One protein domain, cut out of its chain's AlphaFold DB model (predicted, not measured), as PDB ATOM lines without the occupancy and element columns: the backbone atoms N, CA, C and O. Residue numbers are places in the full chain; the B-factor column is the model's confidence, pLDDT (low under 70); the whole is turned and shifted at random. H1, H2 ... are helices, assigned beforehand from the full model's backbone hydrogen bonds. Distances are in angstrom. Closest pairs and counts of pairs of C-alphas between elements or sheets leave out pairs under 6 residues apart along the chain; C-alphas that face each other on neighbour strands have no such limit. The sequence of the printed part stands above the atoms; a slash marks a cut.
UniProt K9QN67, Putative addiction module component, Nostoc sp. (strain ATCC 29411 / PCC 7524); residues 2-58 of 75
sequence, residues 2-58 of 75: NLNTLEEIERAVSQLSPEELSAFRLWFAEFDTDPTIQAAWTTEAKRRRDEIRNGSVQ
ATOM      1  N   ASN A   2     -26.547   2.215  26.873       51.66
ATOM      2  CA  ASN A   2     -27.666   1.497  26.248       51.66
ATOM      3  C   ASN A   2     -27.602   1.682  24.728       51.66
ATOM      4  O   ASN A   2     -27.375   2.795  24.272       51.66
ATOM      5  N   LEU A   3     -27.841   0.616  23.962       55.78
ATOM      6  CA  LEU A   3     -27.821   0.618  22.490       55.78
ATOM      7  C   LEU A   3     -28.760   1.673  21.862       55.78
ATOM      8  O   LEU A   3     -28.454   2.192  20.794       55.78
ATOM      9  N   ASN A   4     -29.821   2.079  22.575       64.06
ATOM     10  CA  ASN A   4     -30.754   3.124  22.132       64.06
ATOM     11  C   ASN A   4     -30.094   4.485  21.854       64.06
ATOM     12  O   ASN A   4     -30.607   5.236  21.031       64.06
ATOM     13  N   THR A   5     -28.965   4.820  22.491       84.06
ATOM     14  CA  THR A   5     -28.357   6.150  22.309       84.06
ATOM     15  C   THR A   5     -27.704   6.320  20.938       84.06
ATOM     16  O   THR A   5     -27.640   7.436  20.439       84.06
ATOM     17  N   LEU A   6     -27.216   5.239  20.316       88.62
ATOM     18  CA  LEU A   6     -26.592   5.323  18.991       88.62
ATOM     19  C   LEU A   6     -27.650   5.437  17.888       88.62
ATOM     20  O   LEU A   6     -27.552   6.316  17.039       88.62
ATOM     21  N   GLU A   7     -28.702   4.620  17.954       90.75
ATOM     22  CA  GLU A   7     -29.829   4.667  17.009       90.75
ATOM     23  C   GLU A   7     -30.545   6.032  17.029       90.75
ATOM     24  O   GLU A   7     -30.997   6.541  16.002       90.75
ATOM     25  N   GLU A   8     -30.633   6.665  18.202       89.50
ATOM     26  CA  GLU A   8     -31.142   8.029  18.354       89.50
ATOM     27  C   GLU A   8     -30.274   9.065  17.633       89.50
ATOM     28  O   GLU A   8     -30.819   9.927  16.940       89.50
ATOM     29  N   ILE A   9     -28.947   8.951  17.744       90.56
ATOM     30  CA  ILE A   9     -27.996   9.827  17.048       90.56
ATOM     31  C   ILE A   9     -28.086   9.616  15.535       90.56
ATOM     32  O   ILE A   9     -28.198  10.591  14.795       90.56
ATOM     33  N   GLU A  10     -28.099   8.367  15.063       92.69
ATOM     34  CA  GLU A  10     -28.218   8.050  13.634       92.69
ATOM     35  C   GLU A  10     -29.499   8.636  13.031       92.69
ATOM     36  O   GLU A  10     -29.469   9.294  11.986       92.69
ATOM     37  N   ARG A  11     -30.628   8.474  13.730       93.75
ATOM     38  CA  ARG A  11     -31.908   9.058  13.328       93.75
ATOM     39  C   ARG A  11     -31.859  10.585  13.308       93.75
ATOM     40  O   ARG A  11     -32.332  11.169  12.336       93.75
ATOM     41  N   ALA A  12     -31.283  11.227  14.323       93.44
ATOM     42  CA  ALA A  12     -31.161  12.684  14.368       93.44
ATOM     43  C   ALA A  12     -30.302  13.221  13.210       93.44
ATOM     44  O   ALA A  12     -30.714  14.153  12.522       93.44
ATOM     45  N   VAL A  13     -29.161  12.583  12.926       94.44
ATOM     46  CA  VAL A  13     -28.282  12.950  11.803       94.44
ATOM     47  C   VAL A  13     -28.988  12.754  10.457       94.44
ATOM     48  O   VAL A  13     -28.849  13.590   9.567       94.44
ATOM     49  N   SER A  14     -29.791  11.693  10.308       95.12
ATOM     50  CA  SER A  14     -30.540  11.421   9.070       95.12
ATOM     51  C   SER A  14     -31.610  12.470   8.734       95.12
ATOM     52  O   SER A  14     -32.033  12.563   7.584       95.12
ATOM     53  N   GLN A  15     -32.051  13.250   9.727       96.31
ATOM     54  CA  GLN A  15     -33.094  14.269   9.589       96.31
ATOM     55  C   GLN A  15     -32.540  15.684   9.361       96.31
ATOM     56  O   GLN A  15     -33.327  16.605   9.153       96.31
ATOM     57  N   LEU A  16     -31.216  15.864   9.385       97.69
ATOM     58  CA  LEU A  16     -30.585  17.164   9.164       97.69
ATOM     59  C   LEU A  16     -30.821  17.663   7.738       97.69
ATOM     60  O   LEU A  16     -30.734  16.912   6.762       97.69
ATOM     61  N   SER A  17     -31.043  18.969   7.608       98.19
ATOM     62  CA  SER A  17     -30.978  19.632   6.310       98.19
ATOM     63  C   SER A  17     -29.548  19.595   5.742       98.19
ATOM     64  O   SER A  17     -28.580  19.386   6.481       98.19
ATOM     65  N   PRO A  18     -29.359  19.831   4.430       97.50
ATOM     66  CA  PRO A  18     -28.022  19.875   3.836       97.50
ATOM     67  C   PRO A  18     -27.071  20.888   4.498       97.50
ATOM     68  O   PRO A  18     -25.874  20.620   4.603       97.50
ATOM     69  N   GLU A  19     -27.589  22.032   4.953       97.81
ATOM     70  CA  GLU A  19     -26.803  23.069   5.634       97.81
ATOM     71  C   GLU A  19     -26.357  22.607   7.027       97.81
ATOM     72  O   GLU A  19     -25.169  22.656   7.348       97.81
ATOM     73  N   GLU A  20     -27.285  22.070   7.821       97.38
ATOM     74  CA  GLU A  20     -26.992  21.551   9.160       97.38
ATOM     75  C   GLU A  20     -26.050  20.346   9.105       97.38
ATOM     76  O   GLU A  20     -25.135  20.236   9.919       97.38
ATOM     77  N   LEU A  21     -26.211  19.466   8.112       96.50
ATOM     78  CA  LEU A  21     -25.308  18.338   7.896       96.50
ATOM     79  C   LEU A  21     -23.890  18.805   7.537       96.50
ATOM     80  O   LEU A  21     -22.912  18.192   7.963       96.50
ATOM     81  N   SER A  22     -23.765  19.887   6.765       95.94
ATOM     82  CA  SER A  22     -22.468  20.492   6.448       95.94
ATOM     83  C   SER A  22     -21.792  21.049   7.707       95.94
ATOM     84  O   SER A  22     -20.630  20.739   7.971       95.94
ATOM     85  N   ALA A  23     -22.535  21.795   8.531       95.25
ATOM     86  CA  ALA A  23     -22.040  22.315   9.806       95.25
ATOM     87  C   ALA A  23     -21.647  21.188  10.779       95.25
ATOM     88  O   ALA A  23     -20.575  21.237  11.384       95.25
ATOM     89  N   PHE A  24     -22.466  20.135  10.872       93.94
ATOM     90  CA  PHE A  24     -22.177  18.951  11.679       93.94
ATOM     91  C   PHE A  24     -20.871  18.275  11.251       93.94
ATOM     92  O   PHE A  24     -20.052  17.940  12.100       93.94
ATOM     93  N   ARG A  25     -20.637  18.108   9.942       92.69
ATOM     94  CA  ARG A  25     -19.399  17.502   9.425       92.69
ATOM     95  C   ARG A  25     -18.157  18.333   9.737       92.69
ATOM     96  O   ARG A  25     -17.125  17.752  10.050       92.69
ATOM     97  N   LEU A  26     -18.250  19.661   9.660       92.75
ATOM     98  CA  LEU A  26     -17.138  20.550  10.011       92.75
ATOM     99  C   LEU A  26     -16.761  20.428  11.489       92.75
ATOM    100  O   LEU A  26     -15.582  20.312  11.801       92.75
ATOM    101  N   TRP A  27     -17.752  20.404  12.380       92.06
ATOM    102  CA  TRP A  27     -17.523  20.178  13.807       92.06
ATOM    103  C   TRP A  27     -17.000  18.761  14.093       92.06
ATOM    104  O   TRP A  27     -16.059  18.589  14.859       92.06
ATOM    105  N   PHE A  28     -17.564  17.737  13.444       89.44
ATOM    106  CA  PHE A  28     -17.157  16.345  13.657       89.44
ATOM    107  C   PHE A  28     -15.707  16.080  13.224       89.44
ATOM    108  O   PHE A  28     -15.033  15.254  13.832       89.44
ATOM    109  N   ALA A  29     -15.200  16.816  12.231       87.25
ATOM    110  CA  ALA A  29     -13.807  16.727  11.797       87.25
ATOM    111  C   ALA A  29     -12.794  17.089  12.905       87.25
ATOM    112  O   ALA A  29     -11.638  16.687  12.817       87.25
ATOM    113  N   GLU A  30     -13.198  17.793  13.970       83.19
ATOM    114  CA  GLU A  30     -12.337  18.028  15.143       83.19
ATOM    115  C   GLU A  30     -12.060  16.746  15.949       83.19
ATOM    116  O   GLU A  30     -11.091  16.687  16.706       83.19
ATOM    117  N   PHE A  31     -12.898  15.718  15.788       83.94
ATOM    118  CA  PHE A  31     -12.745  14.410  16.431       83.94
ATOM    119  C   PHE A  31     -12.020  13.394  15.550       83.94
ATOM    120  O   PHE A  31     -11.707  12.296  16.024       83.94
ATOM    121  N   ASP A  32     -11.747  13.731  14.287       83.50
ATOM    122  CA  ASP A  32     -10.885  12.898  13.463       83.50
ATOM    123  C   ASP A  32      -9.488  12.832  14.090       83.50
ATOM    124  O   ASP A  32      -8.987  13.770  14.714       83.50
ATOM    125  N   THR A  33      -8.840  11.678  13.945       78.25
ATOM    126  CA  THR A  33      -7.472  11.523  14.442       78.25
ATOM    127  C   THR A  33      -6.559  12.475  13.678       78.25
ATOM    128  O   THR A  33      -6.514  12.418  12.449       78.25
ATOM    129  N   ASP A  34      -5.796  13.305  14.398       88.56
ATOM    130  CA  ASP A  34      -4.786  14.177  13.793       88.56
ATOM    131  C   ASP A  34      -3.895  13.341  12.847       88.56
ATOM    132  O   ASP A  34      -3.234  12.392  13.302       88.56
ATOM    133  N   PRO A  35      -3.850  13.666  11.540       90.00
ATOM    134  CA  PRO A  35      -3.091  12.890  10.563       90.00
ATOM    135  C   PRO A  35      -1.605  12.753  10.916       90.00
ATOM    136  O   PRO A  35      -0.979  11.738  10.604       90.00
ATOM    137  N   THR A  36      -1.038  13.747  11.602       92.88
ATOM    138  CA  THR A  36       0.345  13.739  12.089       92.88
ATOM    139  C   THR A  36       0.527  12.709  13.194       92.88
ATOM    140  O   THR A  36       1.485  11.931  13.169       92.88
ATOM    141  N   ILE A  37      -0.418  12.653  14.135       92.19
ATOM    142  CA  ILE A  37      -0.424  11.658  15.211       92.19
ATOM    143  C   ILE A  37      -0.578  10.255  14.613       92.19
ATOM    144  O   ILE A  37       0.197   9.355  14.945       92.19
ATOM    145  N   GLN A  38      -1.508  10.062  13.674       93.94
ATOM    146  CA  GLN A  38      -1.703   8.776  12.999       93.94
ATOM    147  C   GLN A  38      -0.449   8.323  12.232       93.94
ATOM    148  O   GLN A  38      -0.067   7.148  12.295       93.94
ATOM    149  N   ALA A  39       0.218   9.238  11.525       95.75
ATOM    150  CA  ALA A  39       1.451   8.946  10.800       95.75
ATOM    151  C   ALA A  39       2.605   8.573  11.746       95.75
ATOM    152  O   ALA A  39       3.343   7.619  11.467       95.75
ATOM    153  N   ALA A  40       2.733   9.271  12.878       97.19
ATOM    154  CA  ALA A  40       3.730   8.974  13.901       97.19
ATOM    155  C   ALA A  40       3.522   7.570  14.490       97.19
ATOM    156  O   ALA A  40       4.446   6.752  14.470       97.19
ATOM    157  N   TRP A  41       2.296   7.238  14.907       97.00
ATOM    158  CA  TRP A  41       1.962   5.902  15.417       97.00
ATOM    159  C   TRP A  41       2.174   4.802  14.379       97.00
ATOM    160  O   TRP A  41       2.724   3.747  14.694       97.00
ATOM    161  N   THR A  42       1.802   5.048  13.121       97.69
ATOM    162  CA  THR A  42       2.007   4.086  12.027       97.69
ATOM    163  C   THR A  42       3.493   3.820  11.784       97.69
ATOM    164  O   THR A  42       3.893   2.678  11.542       97.69
ATOM    165  N   THR A  43       4.319   4.866  11.839       98.38
ATOM    166  CA  THR A  43       5.774   4.758  11.677       98.38
ATOM    167  C   THR A  43       6.386   3.947  12.812       98.38
ATOM    168  O   THR A  43       7.123   2.993  12.558       98.38
ATOM    169  N   GLU A  44       6.016   4.256  14.053       98.12
ATOM    170  CA  GLU A  44       6.509   3.548  15.233       98.12
ATOM    171  C   GLU A  44       6.078   2.073  15.248       98.12
ATOM    172  O   GLU A  44       6.891   1.185  15.511       98.12
ATOM    173  N   ALA A  45       4.826   1.780  14.887       97.38
ATOM    174  CA  ALA A  45       4.329   0.409  14.805       97.38
ATOM    175  C   ALA A  45       5.101  -0.423  13.766       97.38
ATOM    176  O   ALA A  45       5.468  -1.570  14.035       97.38
ATOM    177  N   LYS A  46       5.392   0.153  12.590       98.31
ATOM    178  CA  LYS A  46       6.216  -0.503  11.560       98.31
ATOM    179  C   LYS A  46       7.633  -0.759  12.068       98.31
ATOM    180  O   LYS A  46       8.112  -1.884  11.935       98.31
ATOM    181  N   ARG A  47       8.257   0.242  12.696       98.12
ATOM    182  CA  ARG A  47       9.599   0.128  13.282       98.12
ATOM    183  C   ARG A  47       9.667  -1.026  14.286       98.12
ATOM    184  O   ARG A  47      10.483  -1.926  14.112       98.12
ATOM    185  N   ARG A  48       8.760  -1.068  15.273       96.50
ATOM    186  CA  ARG A  48       8.726  -2.138  16.291       96.50
ATOM    187  C   ARG A  48       8.469  -3.521  15.701       96.50
ATOM    188  O   ARG A  48       9.085  -4.496  16.119       96.50
ATOM    189  N   ARG A  49       7.574  -3.627  14.714       96.88
ATOM    190  CA  ARG A  49       7.333  -4.890  14.000       96.88
ATOM    191  C   ARG A  49       8.613  -5.400  13.337       96.88
ATOM    192  O   ARG A  49       8.888  -6.599  13.391       96.88
ATOM    193  N   ASP A  50       9.365  -4.514  12.694       98.31
ATOM    194  CA  ASP A  50      10.587  -4.885  11.986       98.31
ATOM    195  C   ASP A  50      11.696  -5.299  12.968       98.31
ATOM    196  O   ASP A  50      12.376  -6.289  12.710       98.31
ATOM    197  N   GLU A  51      11.803  -4.642  14.128       98.19
ATOM    198  CA  GLU A  51      12.700  -5.037  15.230       98.19
ATOM    199  C   GLU A  51      12.380  -6.412  15.820       98.19
ATOM    200  O   GLU A  51      13.284  -7.186  16.128       98.19
ATOM    201  N   ILE A  52      11.097  -6.747  15.953       97.00
ATOM    202  CA  ILE A  52      10.686  -8.087  16.384       97.00
ATOM    203  C   ILE A  52      11.048  -9.112  15.305       97.00
ATOM    204  O   ILE A  52      11.611 -10.165  15.596       97.00
ATOM    205  N   ARG A  53      10.752  -8.806  14.036       97.25
ATOM    206  CA  ARG A  53      10.991  -9.724  12.914       97.25
ATOM    207  C   ARG A  53      12.476  -9.996  12.681       97.25
ATOM    208  O   ARG A  53      12.828 -11.115  12.321       97.25
ATOM    209  N   ASN A  54      13.325  -8.986  12.841       97.75
ATOM    210  CA  ASN A  54      14.768  -9.120  12.660       97.75
ATOM    211  C   ASN A  54      15.497  -9.611  13.928       97.75
ATOM    212  O   ASN A  54      16.710  -9.791  13.888       97.75
ATOM    213  N   GLY A  55      14.770  -9.845  15.029       96.88
ATOM    214  CA  GLY A  55      15.314 -10.378  16.278       96.88
ATOM    215  C   GLY A  55      16.044  -9.358  17.152       96.88
ATOM    216  O   GLY A  55      16.643  -9.753  18.149       96.88
ATOM    217  N   SER A  56      15.988  -8.063  16.824       97.69
ATOM    218  CA  SER A  56      16.574  -7.003  17.661       97.69
ATOM    219  C   SER A  56      15.807  -6.810  18.971       97.69
ATOM    220  O   SER A  56      16.377  -6.338  19.952       97.69
ATOM    221  N   VAL A  57      14.519  -7.167  18.995       96.75
ATOM    222  CA  VAL A  57      13.654  -7.086  20.180       96.75
ATOM    223  C   VAL A  57      12.879  -8.389  20.356       96.75
ATOM    224  O   VAL A  57      12.273  -8.898  19.414       96.75
ATOM    225  N   GLN A  58      12.845  -8.908  21.582       94.31
ATOM    226  CA  GLN A  58      12.006 -10.048  21.941       94.31
ATOM    227  C   GLN A  58      10.601  -9.572  22.328       94.31
ATOM    228  O   GLN A  58      10.439  -8.737  23.217       94.31
TER     229      GLN A  58
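AT A GLANCE: This is residues 2 to 58 of the 75 residues of the protein "Putative addiction module component" of Nostoc sp. (strain ATCC 29411 / PCC 7524) (UniProt K9QN67). Three helices are strung end to end in an open chain with no packed core: H3 makes a long arm, H2 continues it towards the other end, and H1 turns off there, making a corner with H2. The printed part has 57 residues, with three named helices in the order H1, H2, H3 and no named strand, and its class is all helix. It is extended, with a radius of gyration of the C-alphas of 19.7 A and spans of 55 by 28 by 12 A.

IN THESE COORDINATES: H3, residues 35 to 53, is the longest helix at 26.7 A and ends at C-alpha 53 (10.991, -9.724, 12.914). H2, residues 18 to 31, measures 20.5 A. H1, residues 4 to 14, measures 15.5 A and begins at C-alpha 4 (-30.754, 3.124, 22.132).

HOW THE PARTS SIT: H3 is apart from H2 and from H1. H1 and H2 are close but not clearly touching; their closest C-alphas, of Val 13 and Leu 21, are 7.3 A apart. They run opposite ways at a steep tilt of 50 degrees. In H1 and H3 every O i to N i+4 pair is within hydrogen-bond range; in H2, 8 of 10 are.

THE WHOLE: The C-alphas farthest apart, of Ser 17 and Gly 55, are 56.1 A apart. The printed part has no cut, and both links are tight. Residues 2 to 4 have pLDDT under 70.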